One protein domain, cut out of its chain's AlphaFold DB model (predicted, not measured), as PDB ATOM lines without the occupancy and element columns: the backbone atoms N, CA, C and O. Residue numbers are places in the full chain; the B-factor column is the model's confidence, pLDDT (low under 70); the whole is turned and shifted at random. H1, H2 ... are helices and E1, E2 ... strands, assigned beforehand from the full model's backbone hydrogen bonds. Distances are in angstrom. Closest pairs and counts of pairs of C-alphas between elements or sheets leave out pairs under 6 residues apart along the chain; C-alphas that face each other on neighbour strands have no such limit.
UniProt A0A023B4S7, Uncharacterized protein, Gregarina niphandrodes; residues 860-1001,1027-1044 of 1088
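What this domain is: This is residues 860 to 1001 and 1027 to 1044 of the 1088 residues of an uncharacterized protein of Gregarina niphandrodes (UniProt A0A023B4S7). A short strand hairpin, E1 and E2, sits near one end of H2, which lies at the core with H4 packed on it at a steep angle and the short H3 and H5 beside its ends. A second group, H1 packed on H7, meets E1 through H7, while H6 lies between the two groups; the first part of H8, residues 1028 to 1032, sticks out. The printed part has 160 residues, with named elements in the order H1 E1 E2 H2 H3 H4 H5 H6 H7 H8; the sheet E1 - E2 is antiparallel. The class is mostly helix, though under half of the residues are in named elements. The whole is compact, with a radius of gyration of the C-alphas of 15.8 A, and spans 47 by 35 by 33 A.

Where its parts are: Find E1, residues 874 to 876, from C-alpha 874 at (256.077, 150.037, 194.571), and E2, residues 882 to 884. H2, residues 897 to 908, runs 16.3 A from C-alpha 897 at (272.956, 156.273, 201.231). H3 is residues 911 to 914, H4 residues 926 to 938, 18.3 A long, and H5 residues 944 to 947. Look next for H6, residues 975 to 985, 15.3 A, and H7, residues 987 to 998, 16.8 A. H1 is residues 860 to 867, and H8, residues 1028 to 1035, ends at C-alpha 1035 (267.798, 141.365, 212.182).

How they stand to each other: Start at the hairpin E1 and E2, antiparallel at 142 degrees, where N 875 and O 883 are 3.0 A apart, within hydrogen-bond range. From E2, the closest C-alphas to H2 are Phe 883 and Leu 907, 6.8 A apart. H2 is the hub and touches H4, closest at the C-alphas of Tyr 899 and Ala 930, 4.7 A, opposite ways at a steep tilt of 54 degrees. H2 and H3 only just touch, with 3 pairs of C-alphas within 8 A, and only at the corner, closest at Ser 906 and Arg 912, 6.1 A. H5 only just touches H2, also with 3 pairs, closest at Trp 902 and Leu 946, 6.6 A. H6 is close but not clearly touching H2, with C-alphas of Leu 900 and Phe 978 at 7.6 A. On E1, the closest C-alphas to H7 are Met 876 and Gln 993, 6.3 A apart. H7 touches H1 with residues 991 to 995 alone, closest at Phe 862 and Leu 994, 6.3 A, opposite ways at a steep tilt of 42 degrees. H8 touches no helix. Every O i to N i+4 pair is within hydrogen-bond range in H1, H2, H4, H6, H7 and H8; H3 and H5 are too short for one.

The domain as a whole: The farthest C-alphas, Ala 961 and Gly 1001, are 50.8 A apart. Residues 1002 to 1026 are not printed, and C-alphas 1001 and 1027 are 31.7 A apart across the cut. The links E2 to H2, H3 to H4 and H5 to H6 are long. Mean pLDDT of the printed part is 85.4; it is under 70 at residues 954 to 960, 999 to 1001, 1027 to 1037 and 1041 to 1044.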
ATOM      1  N   HIS A 860     259.652 134.299 183.894       86.25
ATOM      2  CA  HIS A 860     260.432 135.261 183.097       86.25
ATOM      3  C   HIS A 860     260.197 136.746 183.464       86.25
ATOM      4  O   HIS A 860     261.156 137.514 183.517       86.25
ATOM      5  N   LYS A 861     258.950 137.156 183.755       85.12
ATOM      6  CA  LYS A 861     258.585 138.576 183.958       85.12
ATOM      7  C   LYS A 861     259.282 139.224 185.159       85.12
ATOM      8  O   LYS A 861     259.932 140.256 185.001       85.12
ATOM      9  N   PHE A 862     259.221 138.625 186.350       84.62
ATOM     10  CA  PHE A 862     259.931 139.200 187.499       84.62
ATOM     11  C   PHE A 862     261.445 138.931 187.450       84.62
ATOM     12  O   PHE A 862     262.193 139.722 188.011       84.62
ATOM     13  N   ILE A 863     261.936 137.890 186.754       88.44
ATOM     14  CA  ILE A 863     263.381 137.760 186.478       88.44
ATOM     15  C   ILE A 863     263.860 138.970 185.663       88.44
ATOM     16  O   ILE A 863     264.881 139.568 185.999       88.44
ATOM     17  N   GLN A 864     263.093 139.395 184.656       90.38
ATOM     18  CA  GLN A 864     263.356 140.623 183.906       90.38
ATOM     19  C   GLN A 864     263.297 141.870 184.808       90.38
ATOM     20  O   GLN A 864     264.191 142.710 184.732       90.38
ATOM     21  N   ALA A 865     262.320 141.971 185.720       88.25
ATOM     22  CA  ALA A 865     262.239 143.070 186.691       88.25
ATOM     23  C   ALA A 865     263.423 143.100 187.684       88.25
ATOM     24  O   ALA A 865     263.937 144.169 188.005       88.25
ATOM     25  N   ILE A 866     263.904 141.937 188.136       89.44
ATOM     26  CA  ILE A 866     265.085 141.803 189.003       89.44
ATOM     27  C   ILE A 866     266.382 142.074 188.235       89.44
ATOM     28  O   ILE A 866     267.353 142.528 188.834       89.44
ATOM     29  N   MET A 867     266.427 141.848 186.923       90.38
ATOM     30  CA  MET A 867     267.586 142.198 186.095       90.38
ATOM     31  C   MET A 867     267.582 143.667 185.645       90.38
ATOM     32  O   MET A 867     268.654 144.219 185.418       90.38
ATOM     33  N   SER A 868     266.416 144.317 185.580       92.81
ATOM     34  CA  SER A 868     266.263 145.742 185.253       92.81
ATOM     35  C   SER A 868     266.970 146.657 186.256       92.81
ATOM     36  O   SER A 868     266.842 146.485 187.470       92.81
ATOM     37  N   ASP A 869     267.663 147.680 185.755       90.81
ATOM     38  CA  ASP A 869     268.291 148.712 186.588       90.81
ATOM     39  C   ASP A 869     267.313 149.786 187.083       90.81
ATOM     40  O   ASP A 869     267.634 150.519 188.018       90.81
ATOM     41  N   SER A 870     266.096 149.835 186.538       92.31
ATOM     42  CA  SER A 870     265.020 150.681 187.060       92.31
ATOM     43  C   SER A 870     264.305 149.988 188.229       92.31
ATOM     44  O   SER A 870     263.807 148.875 188.033       92.31
ATOM     45  N   PRO A 871     264.197 150.613 189.422       92.94
ATOM     46  CA  PRO A 871     263.385 150.069 190.509       92.94
ATOM     47  C   PRO A 871     261.898 149.989 190.133       92.94
ATOM     48  O   PRO A 871     261.410 150.850 189.395       92.94
ATOM     49  N   PRO A 872     261.145 149.016 190.680       93.06
ATOM     50  CA  PRO A 872     259.692 149.010 190.575       93.06
ATOM     51  C   PRO A 872     259.109 150.239 191.296       93.06
ATOM     52  O   PRO A 872     259.676 150.684 192.295       93.06
ATOM     53  N   PRO A 873     257.961 150.784 190.851       92.19
ATOM     54  CA  PRO A 873     257.358 151.965 191.473       92.19
ATOM     55  C   PRO A 873     256.873 151.705 192.909       92.19
ATOM     56  O   PRO A 873     256.839 152.631 193.722       92.19
ATOM     57  N   TYR A 874     256.546 150.455 193.248       93.81
ATOM     58  CA  TYR A 874     256.077 150.037 194.571       93.81
ATOM     59  C   TYR A 874     256.777 148.757 195.038       93.81
ATOM     60  O   TYR A 874     257.140 147.910 194.224       93.81
ATOM     61  N   LEU A 875     256.903 148.609 196.356       92.88
ATOM     62  CA  LEU A 875     257.236 147.363 197.056       92.88
ATOM     63  C   LEU A 875     256.233 147.138 198.197       92.88
ATOM     64  O   LEU A 875     255.383 147.996 198.448       92.88
ATOM     65  N   MET A 876     256.307 145.988 198.872       90.88
ATOM     66  CA  MET A 876     255.447 145.670 200.017       90.88
ATOM     67  C   MET A 876     256.213 145.732 201.341       90.88
ATOM     68  O   MET A 876     257.367 145.305 201.437       90.88
ATOM     69  N   ASP A 877     255.563 146.269 202.370       89.81
ATOM     70  CA  ASP A 877     256.043 146.211 203.750       89.81
ATOM     71  C   ASP A 877     255.848 144.800 204.350       89.81
ATOM     72  O   ASP A 877     255.266 143.906 203.728       89.81
ATOM     73  N   ILE A 878     256.361 144.568 205.563       85.44
ATOM     74  CA  ILE A 878     256.234 143.274 206.263       85.44
ATOM     75  C   ILE A 878     254.789 142.912 206.654       85.44
ATOM     76  O   ILE A 878     254.534 141.766 207.025       85.44
ATOM     77  N   SER A 879     253.862 143.866 206.568       86.06
ATOM     78  CA  SER A 879     252.426 143.703 206.820       86.06
ATOM     79  C   SER A 879     251.625 143.490 205.526       86.06
ATOM     80  O   SER A 879     250.427 143.228 205.589       86.06
ATOM     81  N   GLY A 880     252.275 143.563 204.357       87.69
ATOM     82  CA  GLY A 880     251.665 143.411 203.034       87.69
ATOM     83  C   GLY A 880     251.171 144.713 202.393       87.69
ATOM     84  O   GLY A 880     250.668 144.672 201.270       87.69
ATOM     85  N   ASN A 881     251.328 145.873 203.039       89.94
ATOM     86  CA  ASN A 881     250.909 147.147 202.454       89.94
ATOM     87  C   ASN A 881     251.898 147.595 201.375       89.94
ATOM     88  O   ASN A 881     253.115 147.509 201.545       89.94
ATOM     89  N   LYS A 882     251.385 148.159 200.278       92.62
ATOM     90  CA  LYS A 882     252.221 148.772 199.240       92.62
ATOM     91  C   LYS A 882     252.788 150.109 199.736       92.62
ATOM     92  O   LYS A 882     252.038 150.975 200.186       92.62
ATOM     93  N   PHE A 883     254.093 150.321 199.580       93.88
ATOM     94  CA  PHE A 883     254.731 151.635 199.712       93.88
ATOM     95  C   PHE A 883     255.458 152.009 198.419       93.88
ATOM     96  O   PHE A 883     255.912 151.145 197.666       93.88
ATOM     97  N   ARG A 884     255.526 153.310 198.119       95.88
ATOM     98  CA  ARG A 884     256.122 153.805 196.873       95.88
ATOM     99  C   ARG A 884     257.644 153.842 197.011       95.88
ATOM    100  O   ARG A 884     258.175 154.428 197.950       95.88
ATOM    101  N   MET A 885     258.356 153.245 196.065       95.81
ATOM    102  CA  MET A 885     259.818 153.322 196.012       95.81
ATOM    103  C   MET A 885     260.273 154.656 195.434       95.81
ATOM    104  O   MET A 885     261.156 155.301 195.994       95.81
ATOM    105  N   ILE A 886     259.647 155.071 194.331       96.44
ATOM    106  CA  ILE A 886     260.037 156.250 193.562       96.44
ATOM    107  C   ILE A 886     258.844 156.853 192.802       96.44
ATOM    108  O   ILE A 886     257.930 156.132 192.400       96.44
ATOM    109  N   LYS A 887     258.843 158.175 192.609       95.88
ATOM    110  CA  LYS A 887     257.969 158.910 191.672       95.88
ATOM    111  C   LYS A 887     258.739 159.237 190.387       95.88
ATOM    112  O   LYS A 887     259.954 159.393 190.411       95.88
ATOM    113  N   GLU A 888     258.058 159.415 189.260       93.94
ATOM    114  CA  GLU A 888     258.713 159.730 187.973       93.94
ATOM    115  C   GLU A 888     259.585 161.002 188.041       93.94
ATOM    116  O   GLU A 888     260.701 161.034 187.518       93.94
ATOM    117  N   THR A 889     259.129 162.002 188.801       95.69
ATOM    118  CA  THR A 889     259.846 163.253 189.104       95.69
ATOM    119  C   THR A 889     261.125 163.069 189.934       95.69
ATOM    120  O   THR A 889     261.944 163.981 190.012       95.69
ATOM    121  N   GLU A 890     261.330 161.902 190.546       96.12
ATOM    122  CA  GLU A 890     262.446 161.607 191.456       96.12
ATOM    123  C   GLU A 890     263.584 160.819 190.783       96.12
ATOM    124  O   GLU A 890     264.633 160.603 191.388       96.12
ATOM    125  N   THR A 891     263.419 160.417 189.519       93.00
ATOM    126  CA  THR A 891     264.403 159.640 188.730       93.00
ATOM    127  C   THR A 891     265.810 160.264 188.698       93.00
ATOM    128  O   THR A 891     266.832 159.564 188.706       93.00
ATOM    129  N   ASN A 892     265.875 161.595 188.746       95.00
ATOM    130  CA  ASN A 892     267.118 162.366 188.762       95.00
ATOM    131  C   ASN A 892     267.660 162.675 190.167       95.00
ATOM    132  O   ASN A 892     268.783 163.168 190.273       95.00
ATOM    133  N   LEU A 893     266.935 162.355 191.247       95.94
ATOM    134  CA  LEU A 893     267.420 162.601 192.607       95.94
ATOM    135  C   LEU A 893     268.673 161.776 192.917       95.94
ATOM    136  O   LEU A 893     268.876 160.662 192.421       95.94
ATOM    137  N   ARG A 894     269.536 162.356 193.751       96.69
ATOM    138  CA  ARG A 894     270.761 161.744 194.260       96.69
ATOM    139  C   ARG A 894     270.826 162.038 195.754       96.69
ATOM    140  O   ARG A 894     270.974 163.193 196.133       96.69
ATOM    141  N   ILE A 895     270.669 161.017 196.594       96.31
ATOM    142  CA  ILE A 895     270.532 161.181 198.055       96.31
ATOM    143  C   ILE A 895     271.592 160.343 198.772       96.31
ATOM    144  O   ILE A 895     271.985 159.285 198.281       96.31
ATOM    145  N   GLN A 896     272.099 160.826 199.912       94.06
ATOM    146  CA  GLN A 896     273.120 160.099 200.668       94.06
ATOM    147  C   GLN A 896     272.605 158.715 201.114       94.06
ATOM    148  O   GLN A 896     271.463 158.622 201.583       94.06
ATOM    149  N   PRO A 897     273.423 157.647 201.024       94.50
ATOM    150  CA  PRO A 897     272.956 156.273 201.231       94.50
ATOM    151  C   PRO A 897     272.301 156.032 202.596       94.50
ATOM    152  O   PRO A 897     271.299 155.323 202.670       94.50
ATOM    153  N   ARG A 898     272.813 156.665 203.666       93.31
ATOM    154  CA  ARG A 898     272.257 156.550 205.029       93.31
ATOM    155  C   ARG A 898     270.764 156.886 205.109       93.31
ATOM    156  O   ARG A 898     270.022 156.144 205.744       93.31
ATOM    157  N   TYR A 899     270.311 157.938 204.421       95.81
ATOM    158  CA  TYR A 899     268.900 158.343 204.438       95.81
ATOM    159  C   TYR A 899     268.025 157.424 203.580       95.81
ATOM    160  O   TYR A 899     266.890 157.158 203.954       95.81
ATOM    161  N   LEU A 900     268.544 156.919 202.452       96.44
ATOM    162  CA  LEU A 900     267.809 156.002 201.570       96.44
ATOM    163  C   LEU A 900     267.536 154.656 202.247       96.44
ATOM    164  O   LEU A 900     266.410 154.165 202.203       96.44
ATOM    165  N   VAL A 901     268.546 154.085 202.908       95.19
ATOM    166  CA  VAL A 901     268.399 152.817 203.638       95.19
ATOM    167  C   VAL A 901     267.501 153.000 204.865       95.19
ATOM    168  O   VAL A 901     266.576 152.217 205.052       95.19
ATOM    169  N   TRP A 902     267.676 154.080 205.636       95.94
ATOM    170  CA  TRP A 902     266.781 154.407 206.754       95.94
ATOM    171  C   TRP A 902     265.320 154.609 206.318       95.94
ATOM    172  O   TRP A 902     264.409 154.093 206.965       95.94
ATOM    173  N   ALA A 903     265.075 155.317 205.210       96.94
ATOM    174  CA  ALA A 903     263.724 155.554 204.699       96.94
ATOM    175  C   ALA A 903     263.069 154.259 204.193       96.94
ATOM    176  O   ALA A 903     261.876 154.049 204.411       96.94
ATOM    177  N   TYR A 904     263.844 153.375 203.555       96.25
ATOM    178  CA  TYR A 904     263.370 152.052 203.151       96.25
ATOM    179  C   TYR A 904     263.032 151.173 204.350       96.25
ATOM    180  O   TYR A 904     261.926 150.643 204.391       96.25
ATOM    181  N   ASP A 905     263.927 151.057 205.333       94.56
ATOM    182  CA  ASP A 905     263.677 150.255 206.534       94.56
ATOM    183  C   ASP A 905     262.449 150.783 207.292       94.56
ATOM    184  O   ASP A 905     261.558 150.011 207.641       94.56
ATOM    185  N   SER A 906     262.333 152.108 207.443       94.81
ATOM    186  CA  SER A 906     261.193 152.748 208.113       94.81
ATOM    187  C   SER A 906     259.858 152.468 207.414       94.81
ATOM    188  O   SER A 906     258.852 152.218 208.077       94.81
ATOM    189  N   LEU A 907     259.829 152.469 206.075       94.56
ATOM    190  CA  LEU A 907     258.619 152.150 205.310       94.56
ATOM    191  C   LEU A 907     258.337 150.641 205.253       94.56
ATOM    192  O   LEU A 907     257.180 150.247 205.371       94.56
ATOM    193  N   ARG A 908     259.368 149.797 205.126       92.69
ATOM    194  CA  ARG A 908     259.254 148.332 205.040       92.69
ATOM    195  C   ARG A 908     258.868 147.680 206.362       92.69
ATOM    196  O   ARG A 908     258.147 146.686 206.342       92.69
ATOM    197  N   HIS A 909     259.363 148.183 207.486       89.81
ATOM    198  CA  HIS A 909     259.074 147.629 208.810       89.81
ATOM    199  C   HIS A 909     257.904 148.333 209.515       89.81
ATOM    200  O   HIS A 909     257.584 147.998 210.651       89.81
ATOM    201  N   GLY A 910     257.243 149.286 208.844       90.44
ATOM    202  CA  GLY A 910     256.083 149.996 209.383       90.44
ATOM    203  C   GLY A 910     256.417 151.038 210.455       90.44
ATOM    204  O   GLY A 910     255.502 151.570 211.074       90.44
ATOM    205  N   TRP A 911     257.692 151.389 210.654       91.75
ATOM    206  CA  TRP A 911     258.172 152.335 211.674       91.75
ATOM    207  C   TRP A 911     257.841 153.809 211.369       91.75
ATOM    208  O   TRP A 911     258.625 154.710 211.662       91.75
ATOM    209  N   ARG A 912     256.676 154.087 210.777       89.12
ATOM    210  CA  ARG A 912     256.227 155.448 210.439       89.12
ATOM    211  C   ARG A 912     256.070 156.330 211.678       89.12
ATOM    212  O   ARG A 912     256.312 157.524 211.593       89.12
ATOM    213  N   GLU A 913     255.728 155.742 212.819       88.19
ATOM    214  CA  GLU A 913     255.631 156.427 214.117       88.19
ATOM    215  C   GLU A 913     257.004 156.873 214.654       88.19
ATOM    216  O   GLU A 913     257.097 157.833 215.408       88.19
ATOM    217  N   MET A 914     258.088 156.232 214.201       86.88
ATOM    218  CA  MET A 914     259.473 156.575 214.551       86.88
ATOM    219  C   MET A 914     260.085 157.629 213.607       86.88
ATOM    220  O   MET A 914     261.248 158.015 213.761       86.88
ATOM    221  N   VAL A 915     259.318 158.082 212.609       93.25
ATOM    222  CA  VAL A 915     259.659 159.196 211.718       93.25
ATOM    223  C   VAL A 915     259.086 160.480 212.329       93.25
ATOM    224  O   VAL A 915     257.884 160.520 212.591       93.25
ATOM    225  N   PRO A 916     259.876 161.559 212.514       94.81
ATOM    226  CA  PRO A 916     259.350 162.822 213.024       94.81
ATOM    227  C   PRO A 916     258.142 163.299 212.205       94.81
ATOM    228  O   PRO A 916     258.243 163.466 210.988       94.81
ATOM    229  N   HIS A 917     257.005 163.546 212.864       93.44
ATOM    230  CA  HIS A 917     255.736 163.853 212.184       93.44
ATOM    231  C   HIS A 917     255.836 165.029 211.196       93.44
ATOM    232  O   HIS A 917     255.180 165.013 210.162       93.44
ATOM    233  N   HIS A 918     256.718 165.998 211.462       93.44
ATOM    234  CA  HIS A 918     257.007 167.142 210.592       93.44
ATOM    235  C   HIS A 918     257.554 166.772 209.200       93.44
ATOM    236  O   HIS A 918     257.353 167.526 208.249       93.44
ATOM    237  N   ILE A 919     258.248 165.633 209.060       95.31
ATOM    238  CA  ILE A 919     258.745 165.145 207.761       95.31
ATOM    239  C   ILE A 919     257.895 164.016 207.178       95.31
ATOM    240  O   ILE A 919     257.959 163.778 205.969       95.31
ATOM    241  N   LEU A 920     257.076 163.348 207.993       92.94
ATOM    242  CA  LEU A 920     256.142 162.333 207.522       92.94
ATOM    243  C   LEU A 920     254.990 162.981 206.737       92.94
ATOM    244  O   LEU A 920     254.462 164.033 207.087       92.94
ATOM    245  N   SER A 921     254.580 162.360 205.636       90.88
ATOM    246  CA  SER A 921     253.382 162.759 204.892       90.88
ATOM    247  C   SER A 921     252.756 161.521 204.242       90.88
ATOM    248  O   SER A 921     253.481 160.570 203.927       90.88
ATOM    249  N   PRO A 922     251.432 161.488 204.018       90.94
ATOM    250  CA  PRO A 922     250.812 160.418 203.245       90.94
ATOM    251  C   PRO A 922     251.413 160.334 201.831       90.94
ATOM    252  O   PRO A 922     251.635 161.353 201.179       90.94
ATOM    253  N   GLY A 923     251.690 159.122 201.346       91.00
ATOM    254  CA  GLY A 923     252.135 158.901 199.962       91.00
ATOM    255  C   GLY A 923     253.568 159.345 199.613       91.00
ATOM    256  O   GLY A 923     253.885 159.455 198.423       91.00
ATOM    257  N   LEU A 924     254.439 159.583 200.605       94.94
ATOM    258  CA  LEU A 924     255.881 159.740 200.364       94.94
ATOM    259  C   LEU A 924     256.469 158.481 199.713       94.94
ATOM    260  O   LEU A 924     256.073 157.355 200.032       94.94
ATOM    261  N   SER A 925     257.442 158.676 198.826       97.06
ATOM    262  CA  SER A 925     258.317 157.594 198.373       97.06
ATOM    263  C   SER A 925     259.504 157.408 199.327       97.06
ATOM    264  O   SER A 925     259.773 158.271 200.168       97.06
ATOM    265  N   VAL A 926     260.272 156.325 199.156       97.38
ATOM    266  CA  VAL A 926     261.575 156.160 199.830       97.38
ATOM    267  C   VAL A 926     262.500 157.350 199.537       97.38
ATOM    268  O   VAL A 926     263.128 157.874 200.454       97.38
ATOM    269  N   PHE A 927     262.559 157.814 198.283       97.56
ATOM    270  CA  PHE A 927     263.400 158.951 197.894       97.56
ATOM    271  C   PHE A 927     262.922 160.274 198.498       97.56
ATOM    272  O   PHE A 927     263.741 161.056 198.979       97.56
ATOM    273  N   GLU A 928     261.616 160.536 198.533       97.19
ATOM    274  CA  GLU A 928     261.097 161.774 199.114       97.19
ATOM    275  C   GLU A 928     261.280 161.813 200.635       97.19
ATOM    276  O   GLU A 928     261.715 162.831 201.173       97.19
ATOM    277  N   LEU A 929     261.024 160.696 201.323       97.50
ATOM    278  CA  LEU A 929     261.265 160.569 202.760       97.50
ATOM    279  C   LEU A 929     262.759 160.724 203.091       97.50
ATOM    280  O   LEU A 929     263.108 161.466 204.008       97.50
ATOM    281  N   ALA A 930     263.648 160.103 202.310       97.44
ATOM    282  CA  ALA A 930     265.095 160.251 202.468       97.44
ATOM    283  C   ALA A 930     265.577 161.693 202.214       97.44
ATOM    284  O   ALA A 930     266.474 162.173 202.908       97.44
ATOM    285  N   ARG A 931     264.970 162.407 201.253       97.69
ATOM    286  CA  ARG A 931     265.258 163.826 200.992       97.69
ATOM    287  C   ARG A 931     264.851 164.686 202.188       97.69
ATOM    288  O   ARG A 931     265.692 165.412 202.707       97.69
ATOM    289  N   LYS A 932     263.610 164.548 202.668       97.69
ATOM    290  CA  LYS A 932     263.119 165.291 203.839       97.69
ATOM    291  C   LYS A 932     263.944 164.997 205.098       97.69
ATOM    292  O   LYS A 932     264.231 165.914 205.858       97.69
ATOM    293  N   ALA A 933     264.380 163.752 205.297       96.94
ATOM    294  CA  ALA A 933     265.274 163.384 206.396       96.94
ATOM    295  C   ALA A 933     266.649 164.074 206.300       96.94
ATOM    296  O   ALA A 933     267.166 164.565 207.303       96.94
ATOM    297  N   SER A 934     267.216 164.172 205.092       96.50
ATOM    298  CA  SER A 934     268.464 164.909 204.857       96.50
ATOM    299  C   SER A 934     268.313 166.420 205.057       96.50
ATOM    300  O   SER A 934     269.251 167.060 205.523       96.50
ATOM    301  N   GLU A 935     267.168 166.995 204.681       97.06
ATOM    302  CA  GLU A 935     266.851 168.418 204.878       97.06
ATOM    303  C   GLU A 935     266.651 168.741 206.370       97.06
ATOM    304  O   GLU A 935     267.128 169.767 206.849       97.06
ATOM    305  N   TRP A 936     266.028 167.830 207.123       96.31
ATOM    306  CA  TRP A 936     265.823 167.936 208.570       96.31
ATOM    307  C   TRP A 936     267.141 167.950 209.358       96.31
ATOM    308  O   TRP A 936     267.366 168.865 210.152       96.31
ATOM    309  N   GLU A 937     268.053 167.004 209.088       95.06
ATOM    310  CA  GLU A 937     269.385 167.012 209.718       95.06
ATOM    311  C   GLU A 937     270.241 168.210 209.280       95.06
ATOM    312  O   GLU A 937     270.983 168.762 210.094       95.06
ATOM    313  N   ALA A 938     270.108 168.681 208.032       94.00
ATOM    314  CA  ALA A 938     270.773 169.908 207.581       94.00
ATOM    315  C   ALA A 938     270.257 171.170 208.306       94.00
ATOM    316  O   ALA A 938     271.017 172.119 208.492       94.00
ATOM    317  N   GLY A 939     269.002 171.162 208.770       96.00
ATOM    318  CA  GLY A 939     268.426 172.181 209.655       96.00
ATOM    319  C   GLY A 939     268.871 172.089 211.123       96.00
ATOM    320  O   GLY A 939     268.334 172.809 211.962       96.00
ATOM    321  N   GLY A 940     269.813 171.198 211.458       93.25
ATOM    322  CA  GLY A 940     270.320 170.998 212.820       93.25
ATOM    323  C   GLY A 940     269.404 170.175 213.734       93.25
ATOM    324  O   GLY A 940     269.700 170.037 214.920       93.25
ATOM    325  N   GLN A 941     268.309 169.620 213.208       95.69
ATOM    326  CA  GLN A 941     267.386 168.769 213.959       95.69
ATOM    327  C   GLN A 941     267.814 167.299 213.872       95.69
ATOM    328  O   GLN A 941     268.194 166.812 212.812       95.69
ATOM    329  N   LEU A 942     267.731 166.555 214.975       91.00
ATOM    330  CA  LEU A 942     268.162 165.154 215.005       91.00
ATOM    331  C   LEU A 942     267.024 164.195 214.628       91.00
ATOM    332  O   LEU A 942     265.874 164.382 215.027       91.00
ATOM    333  N   ILE A 943     267.360 163.123 213.905       93.62
ATOM    334  CA  ILE A 943     266.496 161.949 213.730       93.62
ATOM    335  C   ILE A 943     267.107 160.817 214.555       93.62
ATOM    336  O   ILE A 943     268.079 160.186 214.144       93.62
ATOM    337  N   HIS A 944     266.557 160.561 215.745       86.88
ATOM    338  CA  HIS A 944     267.151 159.630 216.712       86.88
ATOM    339  C   HIS A 944     267.390 158.228 216.134       86.88
ATOM    340  O   HIS A 944     268.460 157.662 216.334       86.88
ATOM    341  N   THR A 945     266.471 157.686 215.338       89.19
ATOM    342  CA  THR A 945     266.659 156.378 214.685       89.19
ATOM    343  C   THR A 945     267.773 156.374 213.632       89.19
ATOM    344  O   THR A 945     268.430 155.355 213.443       89.19
ATOM    345  N   LEU A 946     268.060 157.518 213.006       88.25
ATOM    346  CA  LEU A 946     269.128 157.708 212.014       88.25
ATOM    347  C   LEU A 946     270.509 157.930 212.655       88.25
ATOM    348  O   LEU A 946     271.537 157.794 211.990       88.25
ATOM    349  N   SER A 947     270.547 158.213 213.963       83.44
ATOM    350  CA  SER A 947     271.785 158.250 214.754       83.44
ATOM    351  C   SER A 947     272.403 156.857 214.979       83.44
ATOM    352  O   SER A 947     273.599 156.752 215.260       83.44
ATOM    353  N   ALA A 948     271.615 155.787 214.806       79.75
ATOM    354  CA  ALA A 948     272.031 154.413 215.060       79.75
ATOM    355  C   ALA A 948     273.229 153.966 214.195       79.75
ATOM    356  O   ALA A 948     273.386 154.333 213.026       79.75
ATOM    357  N   SER A 949     274.066 153.095 214.765       76.88
ATOM    358  CA  SER A 949     275.297 152.580 214.142       76.88
ATOM    359  C   SER A 949     275.068 151.710 212.899       76.88
ATOM    360  O   SER A 949     276.018 151.436 212.166       76.88
ATOM    361  N   CYS A 950     273.829 151.294 212.624       80.06
ATOM    362  CA  CYS A 950     273.442 150.643 211.373       80.06
ATOM    363  C   CYS A 950     273.340 151.626 210.190       80.06
ATOM    364  O   CYS A 950     273.579 151.199 209.060       80.06
ATOM    365  N   TYR A 951     273.072 152.920 210.428       84.69
ATOM    366  CA  TYR A 951     272.935 153.955 209.387       84.69
ATOM    367  C   TYR A 951     274.135 154.916 209.303       84.69
ATOM    368  O   TYR A 951     274.423 155.430 208.223       84.69
ATOM    369  N   ASN A 952     274.895 155.110 210.385       81.50
ATOM    370  CA  ASN A 952     276.108 155.946 210.399       81.50
ATOM    371  C   ASN A 952     277.399 155.145 210.131       81.50
ATOM    372  O   ASN A 952     277.501 153.985 210.524       81.50
ATOM    373  N   CYS A 953     278.416 155.725 209.475       72.94
ATOM    374  CA  CYS A 953     279.740 155.081 209.371       72.94
ATOM    375  C   CYS A 953     280.546 155.293 210.672       72.94
ATOM    376  O   CYS A 953     280.962 156.411 210.973       72.94
ATOM    377  N   GLY A 954     280.842 154.206 211.389       57.56
ATOM    378  CA  GLY A 954     281.748 154.192 212.545       57.56
ATOM    379  C   GLY A 954     281.270 153.253 213.653       57.56
ATOM    380  O   GLY A 954     280.242 153.497 214.276       57.56
ATOM    381  N   GLU A 955     282.019 152.186 213.926       46.97
ATOM    382  CA  GLU A 955     281.750 151.315 215.078       46.97
ATOM    383  C   GLU A 955     282.279 151.959 216.365       46.97
ATOM    384  O   GLU A 955     283.447 152.350 216.442       46.97
ATOM    385  N   GLY A 956     281.420 152.073 217.386       48.34
ATOM    386  CA  GLY A 956     281.786 152.622 218.697       48.34
ATOM    387  C   GLY A 956     282.346 154.045 218.621       48.34
ATOM    388  O   GLY A 956     283.435 154.305 219.132       48.34
ATOM    389  N   SER A 957     281.645 154.935 217.910       51.22
ATOM    390  CA  SER A 957     281.980 156.364 217.761       51.22
ATOM    391  C   SER A 957     283.332 156.660 217.088       51.22
ATOM    392  O   SER A 957     283.779 157.807 217.039       51.22
ATOM    393  N   LYS A 958     283.989 155.647 216.508       49.62
ATOM    394  CA  LYS A 958     285.211 155.813 215.712       49.62
ATOM    395  C   LYS A 958     284.854 156.011 214.248       49.62
ATOM    396  O   LYS A 958     284.734 155.047 213.489       49.62
ATOM    397  N   PHE A 959     284.740 157.273 213.846       65.19
ATOM    398  CA  PHE A 959     284.706 157.657 212.438       65.19
ATOM    399  C   PHE A 959     285.873 156.998 211.691       65.19
ATOM    400  O   PHE A 959     287.026 157.057 212.134       65.19
ATOM    401  N   HIS A 960     285.599 156.366 210.548       66.69
ATOM    402  CA  HIS A 960     286.690 155.961 209.669       66.69
ATOM    403  C   HIS A 960     287.390 157.217 209.132       66.69
ATOM    404  O   HIS A 960     286.749 158.244 208.916       66.69
ATOM    405  N   ALA A 961     288.703 157.141 208.894       71.50
ATOM    406  CA  ALA A 961     289.437 158.247 208.280       71.50
ATOM    407  C   ALA A 961     288.733 158.711 206.990       71.50
ATOM    408  O   ALA A 961     288.229 157.872 206.243       71.50
ATOM    409  N   SER A 962     288.726 160.017 206.718       70.00
ATOM    410  CA  SER A 962     288.061 160.623 205.549       70.00
ATOM    411  C   SER A 962     288.536 160.068 204.198       70.00
ATOM    412  O   SER A 962     287.815 160.133 203.211       70.00
ATOM    413  N   THR A 963     289.730 159.471 204.166       71.56
ATOM    414  CA  THR A 963     290.316 158.778 203.008       71.56
ATOM    415  C   THR A 963     289.705 157.397 202.733       71.56
ATOM    416  O   THR A 963     290.014 156.772 201.720       71.56
ATOM    417  N   LYS A 964     288.841 156.888 203.622       75.38
ATOM    418  CA  LYS A 964     288.060 155.658 203.442       75.38
ATOM    419  C   LYS A 964     286.585 156.002 203.256       75.38
ATOM    420  O   LYS A 964     286.066 156.862 203.957       75.38
ATOM    421  N   THR A 965     285.887 155.251 202.410       74.62
ATOM    422  CA  THR A 965     284.415 155.242 202.360       74.62
ATOM    423  C   THR A 965     283.875 153.888 202.775       74.62
ATOM    424  O   THR A 965     284.279 152.873 202.204       74.62
ATOM    425  N   CYS A 966     282.922 153.882 203.702       83.44
ATOM    426  CA  CYS A 966     281.955 152.796 203.844       83.44
ATOM    427  C   CYS A 966     280.739 153.059 202.928       83.44
ATOM    428  O   CYS A 966     280.558 154.196 202.486       83.44
ATOM    429  N   GLU A 967     279.904 152.054 202.621       83.38
ATOM    430  CA  GLU A 967     278.738 152.232 201.721       83.38
ATOM    431  C   GLU A 967     277.813 153.385 202.164       83.38
ATOM    432  O   GLU A 967     277.206 154.041 201.324       83.38
ATOM    433  N   ARG A 968     277.765 153.683 203.471       84.00
ATOM    434  CA  ARG A 968     276.938 154.741 204.082       84.00
ATOM    435  C   ARG A 968     277.453 156.169 203.810       84.00
ATOM    436  O   ARG A 968     276.681 157.115 203.939       84.00
ATOM    437  N   CYS A 969     278.725 156.313 203.419       82.44
ATOM    438  CA  CYS A 969     279.411 157.580 203.106       82.44
ATOM    439  C   CYS A 969     279.915 157.652 201.649       82.44
ATOM    440  O   CYS A 969     280.815 158.432 201.342       82.44
ATOM    441  N   GLU A 970     279.377 156.834 200.741       84.19
ATOM    442  CA  GLU A 970     279.613 157.024 199.305       84.19
ATOM    443  C   GLU A 970     278.991 158.329 198.783       84.19
ATOM    444  O   GLU A 970     278.164 158.950 199.444       84.19
ATOM    445  N   LYS A 971     279.341 158.721 197.548       89.50
ATOM    446  CA  LYS A 971     278.608 159.769 196.823       89.50
ATOM    447  C   LYS A 971     277.099 159.438 196.777       89.50
ATOM    448  O   LYS A 971     276.766 158.261 196.601       89.50
ATOM    449  N   PRO A 972     276.208 160.449 196.840       94.62
ATOM    450  CA  PRO A 972     274.758 160.268 196.790       94.62
ATOM    451  C   PRO A 972     274.283 159.302 195.692       94.62
ATOM    452  O   PRO A 972     274.655 159.430 194.522       94.62
ATOM    453  N   TRP A 973     273.458 158.323 196.064       95.38
ATOM    454  CA  TRP A 973     273.015 157.253 195.172       95.38
ATOM    455  C   TRP A 973     271.854 157.684 194.273       95.38
ATOM    456  O   TRP A 973     270.952 158.413 194.684       95.38
ATOM    457  N   SER A 974     271.872 157.175 193.040       96.38
ATOM    458  CA  SER A 974     270.739 157.211 192.117       96.38
ATOM    459  C   SER A 974     269.691 156.147 192.468       96.38
ATOM    460  O   SER A 974     270.022 155.169 193.143       96.38
ATOM    461  N   PRO A 975     268.463 156.258 191.933       96.50
ATOM    462  CA  PRO A 975     267.467 155.187 191.961       96.50
ATOM    463  C   PRO A 975     268.008 153.832 191.510       96.50
ATOM    464  O   PRO A 975     267.822 152.842 192.208       96.50
ATOM    465  N   ALA A 976     268.758 153.800 190.405       95.50
ATOM    466  CA  ALA A 976     269.367 152.574 189.894       95.50
ATOM    467  C   ALA A 976     270.432 151.998 190.844       95.50
ATOM    468  O   ALA A 976     270.448 150.795 191.101       95.50
ATOM    469  N   LYS A 977     271.291 152.847 191.429       94.94
ATOM    470  CA  LYS A 977     272.344 152.403 192.359       94.94
ATOM    471  C   LYS A 977     271.768 151.929 193.698       94.94
ATOM    472  O   LYS A 977     272.232 150.931 194.244       94.94
ATOM    473  N   PHE A 978     270.719 152.586 194.192       96.00
ATOM    474  CA  PHE A 978     269.972 152.117 195.359       96.00
ATOM    475  C   PHE A 978     269.236 150.799 195.074       96.00
ATOM    476  O   PHE A 978     269.267 149.890 195.897       96.00
ATOM    477  N   TRP A 979     268.640 150.645 193.888       95.50
ATOM    478  CA  TRP A 979     267.983 149.404 193.473       95.50
ATOM    479  C   TRP A 979     268.961 148.236 193.286       95.50
ATOM    480  O   TRP A 979     268.650 147.108 193.659       95.50
ATOM    481  N   GLU A 980     270.163 148.477 192.759       94.88
ATOM    482  CA  GLU A 980     271.261 147.501 192.760       94.88
ATOM    483  C   GLU A 980     271.618 147.061 194.189       94.88
ATOM    484  O   GLU A 980     271.710 145.863 194.462       94.88
ATOM    485  N   TRP A 981     271.785 148.012 195.115       94.81
ATOM    486  CA  TRP A 981     272.053 147.697 196.518       94.81
ATOM    487  C   TRP A 981     270.943 146.836 197.130       94.81
ATOM    488  O   TRP A 981     271.213 145.766 197.683       94.81
ATOM    489  N   LEU A 982     269.688 147.243 196.929       94.06
ATOM    490  CA  LEU A 982     268.521 146.572 197.479       94.06
ATOM    491  C   LEU A 982     268.366 145.139 196.950       94.06
ATOM    492  O   LEU A 982     268.202 144.211 197.743       94.06
ATOM    493  N   ARG A 983     268.491 144.945 195.628       93.69
ATOM    494  CA  ARG A 983     268.488 143.623 194.976       93.69
ATOM    495  C   ARG A 983     269.623 142.733 195.474       93.69
ATOM    496  O   ARG A 983     269.414 141.539 195.671       93.69
ATOM    497  N   SER A 984     270.819 143.284 195.686       91.31
ATOM    498  CA  SER A 984     271.954 142.503 196.186       91.31
ATOM    499  C   SER A 984     271.757 142.047 197.633       91.31
ATOM    500  O   SER A 984     272.228 140.963 197.979       91.31
ATOM    501  N   ARG A 985     271.100 142.857 198.474       86.81
ATOM    502  CA  ARG A 985     270.895 142.575 199.901       86.81
ATOM    503  C   ARG A 985     269.652 141.713 200.129       86.81
ATOM    504  O   ARG A 985     269.776 140.549 200.502       86.81
ATOM    505  N   HIS A 986     268.470 142.229 199.798       89.88
ATOM    506  CA  HIS A 986     267.167 141.625 200.110       89.88
ATOM    507  C   HIS A 986     266.601 140.762 198.973       89.88
ATOM    508  O   HIS A 986     265.389 140.722 198.772       89.88
ATOM    509  N   PHE A 987     267.473 140.079 198.224       90.88
ATOM    510  CA  PHE A 987     267.123 139.355 196.996       90.88
ATOM    511  C   PHE A 987     265.893 138.447 197.141       90.88
ATOM    512  O   PHE A 987     264.962 138.549 196.350       90.88
ATOM    513  N   GLU A 988     265.878 137.581 198.156       89.31
ATOM    514  CA  GLU A 988     264.828 136.571 198.352       89.31
ATOM    515  C   GLU A 988     263.485 137.222 198.716       89.31
ATOM    516  O   GLU A 988     262.485 136.983 198.041       89.31
ATOM    517  N   ASN A 989     263.481 138.163 199.667       88.38
ATOM    518  CA  ASN A 989     262.295 138.960 199.999       88.38
ATOM    519  C   ASN A 989     261.761 139.738 198.778       88.38
ATOM    520  O   ASN A 989     260.559 139.745 198.537       88.38
ATOM    521  N   ILE A 990     262.628 140.352 197.964       89.56
ATOM    522  CA  ILE A 990     262.207 141.043 196.732       89.56
ATOM    523  C   ILE A 990     261.600 140.057 195.726       89.56
ATOM    524  O   ILE A 990     260.567 140.367 195.136       89.56
ATOM    525  N   CYS A 991     262.185 138.865 195.553       87.81
ATOM    526  CA  CYS A 991     261.596 137.818 194.714       87.81
ATOM    527  C   CYS A 991     260.180 137.469 195.180       87.81
ATOM    528  O   CYS A 991     259.269 137.394 194.361       87.81
ATOM    529  N   ASP A 992     259.982 137.279 196.482       87.75
ATOM    530  CA  ASP A 992     258.687 136.871 197.026       87.75
ATOM    531  C   ASP A 992     257.652 138.002 197.017       87.75
ATOM    532  O   ASP A 992     256.466 137.741 196.812       87.75
ATOM    533  N   GLN A 993     258.081 139.259 197.149       87.25
ATOM    534  CA  GLN A 993     257.213 140.417 196.941       87.25
ATOM    535  C   GLN A 993     256.767 140.541 195.480       87.25
ATOM    536  O   GLN A 993     255.576 140.709 195.230       87.25
ATOM    537  N   LEU A 994     257.689 140.405 194.520       86.38
ATOM    538  CA  LEU A 994     257.365 140.496 193.092       86.38
ATOM    539  C   LEU A 994     256.489 139.323 192.618       86.38
ATOM    540  O   LEU A 994     255.530 139.537 191.881       86.38
ATOM    541  N   LYS A 995     256.736 138.100 193.111       87.25
ATOM    542  CA  LYS A 995     255.825 136.959 192.894       87.25
ATOM    543  C   LYS A 995     254.414 137.284 193.386       87.25
ATOM    544  O   LYS A 995     253.454 137.069 192.660       87.25
ATOM    545  N   LYS A 996     254.275 137.812 194.609       86.50
ATOM    546  CA  LYS A 996     252.968 138.161 195.196       86.50
ATOM    547  C   LYS A 996     252.259 139.295 194.448       86.50
ATOM    548  O   LYS A 996     251.034 139.271 194.386       86.50
ATOM    549  N   SER A 997     252.984 140.257 193.867       80.31
ATOM    550  CA  SER A 997     252.354 141.322 193.073       80.31
ATOM    551  C   SER A 997     251.784 140.831 191.742       80.31
ATOM    552  O   SER A 997     250.738 141.327 191.345       80.31
ATOM    553  N   ASP A 998     252.407 139.842 191.089       73.25
ATOM    554  CA  ASP A 998     251.921 139.304 189.805       73.25
ATOM    555  C   ASP A 998     250.577 138.551 189.936       73.25
ATOM    556  O   ASP A 998     249.831 138.458 188.962       73.25
ATOM    557  N   TYR A 999     250.233 138.047 191.131       66.75
ATOM    558  CA  TYR A 999     248.926 137.429 191.416       66.75
ATOM    559  C   TYR A 999     247.831 138.434 191.800       66.75
ATOM    560  O   TYR A 999     246.655 138.075 191.825       66.75
ATOM    561  N   ALA A1000     248.193 139.678 192.109       63.28
ATOM    562  CA  ALA A1000     247.246 140.717 192.482       63.28
ATOM    563  C   ALA A1000     246.866 141.515 191.224       63.28
ATOM    564  O   ALA A1000     247.553 142.468 190.853       63.28
ATOM    565  N   GLY A1001     245.800 141.069 190.548       64.06
ATOM    566  CA  GLY A1001     245.378 141.579 189.241       64.06
ATOM    567  C   GLY A1001     245.224 143.110 189.182       64.06
ATOM    568  O   GLY A1001     244.908 143.741 190.192       64.06
ATOM    569  N   ASP A1027     258.056 134.239 216.667       55.25
ATOM    570  CA  ASP A1027     259.029 133.143 216.618       55.25
ATOM    571  C   ASP A1027     260.461 133.648 216.329       55.25
ATOM    572  O   ASP A1027     260.669 134.676 215.671       55.25
ATOM    573  N   GLN A1028     261.460 132.904 216.799       51.56
ATOM    574  CA  GLN A1028     262.885 133.225 216.705       51.56
ATOM    575  C   GLN A1028     263.355 133.388 215.246       51.56
ATOM    576  O   GLN A1028     264.224 134.220 214.957       51.56
ATOM    577  N   ASP A1029     262.720 132.679 214.313       55.19
ATOM    578  CA  ASP A1029     262.932 132.821 212.869       55.19
ATOM    579  C   ASP A1029     262.481 134.194 212.345       55.19
ATOM    580  O   ASP A1029     263.169 134.821 211.536       55.19
ATOM    581  N   ARG A1030     261.359 134.726 212.851       60.94
ATOM    582  CA  ARG A1030     260.832 136.038 212.444       60.94
ATOM    583  C   ARG A1030     261.695 137.179 212.986       60.94
ATOM    584  O   ARG A1030     261.910 138.155 212.270       60.94
ATOM    585  N   TRP A1031     262.253 137.036 214.191       62.38
ATOM    586  CA  TRP A1031     263.269 137.960 214.711       62.38
ATOM    587  C   TRP A1031     264.575 137.904 213.917       62.38
ATOM    588  O   TRP A1031     265.118 138.954 213.573       62.38
ATOM    589  N   SER A1032     265.047 136.708 213.564       60.09
ATOM    590  CA  SER A1032     266.243 136.538 212.729       60.09
ATOM    591  C   SER A1032     266.060 137.212 211.363       60.09
ATOM    592  O   SER A1032     266.902 138.009 210.959       60.09
ATOM    593  N   MET A1033     264.901 137.027 210.720       64.06
ATOM    594  CA  MET A1033     264.559 137.667 209.442       64.06
ATOM    595  C   MET A1033     264.440 139.205 209.525       64.06
ATOM    596  O   MET A1033     264.659 139.898 208.529       64.06
ATOM    597  N   ILE A1034     264.100 139.759 210.697       66.44
ATOM    598  CA  ILE A1034     264.126 141.210 210.949       66.44
ATOM    599  C   ILE A1034     265.571 141.696 211.128       66.44
ATOM    600  O   ILE A1034     265.953 142.670 210.489       66.44
ATOM    601  N   ILE A1035     266.390 141.004 211.927       69.56
ATOM    602  CA  ILE A1035     267.798 141.365 212.182       69.56
ATOM    603  C   ILE A1035     268.633 141.296 210.892       69.56
ATOM    604  O   ILE A1035     269.356 142.242 210.583       69.56
ATOM    605  N   ASP A1036     268.466 140.240 210.091       68.94
ATOM    606  CA  ASP A1036     269.073 140.096 208.756       68.94
ATOM    607  C   ASP A1036     268.524 141.120 207.740       68.94
ATOM    608  O   ASP A1036     269.079 141.331 206.659       68.94
ATOM    609  N   GLY A1037     267.400 141.757 208.078       66.38
ATOM    610  CA  GLY A1037     266.661 142.672 207.228       66.38
ATOM    611  C   GLY A1037     267.051 144.144 207.334       66.38
ATOM    612  O   GLY A1037     266.640 144.879 206.444       66.38
ATOM    613  N   ILE A1038     267.802 144.579 208.350       75.31
ATOM    614  CA  ILE A1038     267.990 146.007 208.684       75.31
ATOM    615  C   ILE A1038     269.374 146.533 208.251       75.31
ATOM    616  O   ILE A1038     270.385 145.827 208.317       75.31
ATOM    617  N   GLY A1039     269.441 147.807 207.845       76.00
ATOM    618  CA  GLY A1039     270.684 148.576 207.724       76.00
ATOM    619  C   GLY A1039     271.665 148.087 206.650       76.00
ATOM    620  O   GLY A1039     271.270 147.578 205.607       76.00
ATOM    621  N   PHE A1040     272.967 148.261 206.898       72.25
ATOM    622  CA  PHE A1040     274.067 147.818 206.019       72.25
ATOM    623  C   PHE A1040     274.849 146.647 206.645       72.25
ATOM    624  O   PHE A1040     274.736 146.411 207.846       72.25
ATOM    625  N   ASP A1041     275.672 145.947 205.854       61.66
ATOM    626  CA  ASP A1041     276.492 144.810 206.314       61.66
ATOM    627  C   ASP A1041     277.424 145.182 207.484       61.66
ATOM    628  O   ASP A1041     277.894 146.323 207.600       61.66
ATOM    629  N   PHE A1042     277.713 144.198 208.343       57.53
ATOM    630  CA  PHE A1042     278.745 144.328 209.372       57.53
ATOM    631  C   PHE A1042     280.130 144.472 208.713       57.53
ATOM    632  O   PHE A1042     280.404 143.783 207.726       57.53
ATOM    633  N   PRO A1043     281.041 145.316 209.239       45.06
ATOM    634  CA  PRO A1043     282.351 145.536 208.623       45.06
ATOM    635  C   PRO A1043     283.231 144.284 208.504       45.06
ATOM    636  O   PRO A1043     284.112 144.257 207.642       45.06
ATOM    637  N   THR A1044     283.019 143.257 209.344       50.34
ATOM    638  CA  THR A1044     283.690 141.955 209.215       50.34
ATOM    639  C   THR A1044     282.784 140.766 209.581       50.34
ATOM    640  O   THR A1044     282.124 140.762 210.619       50.34
TER     641      THR A1044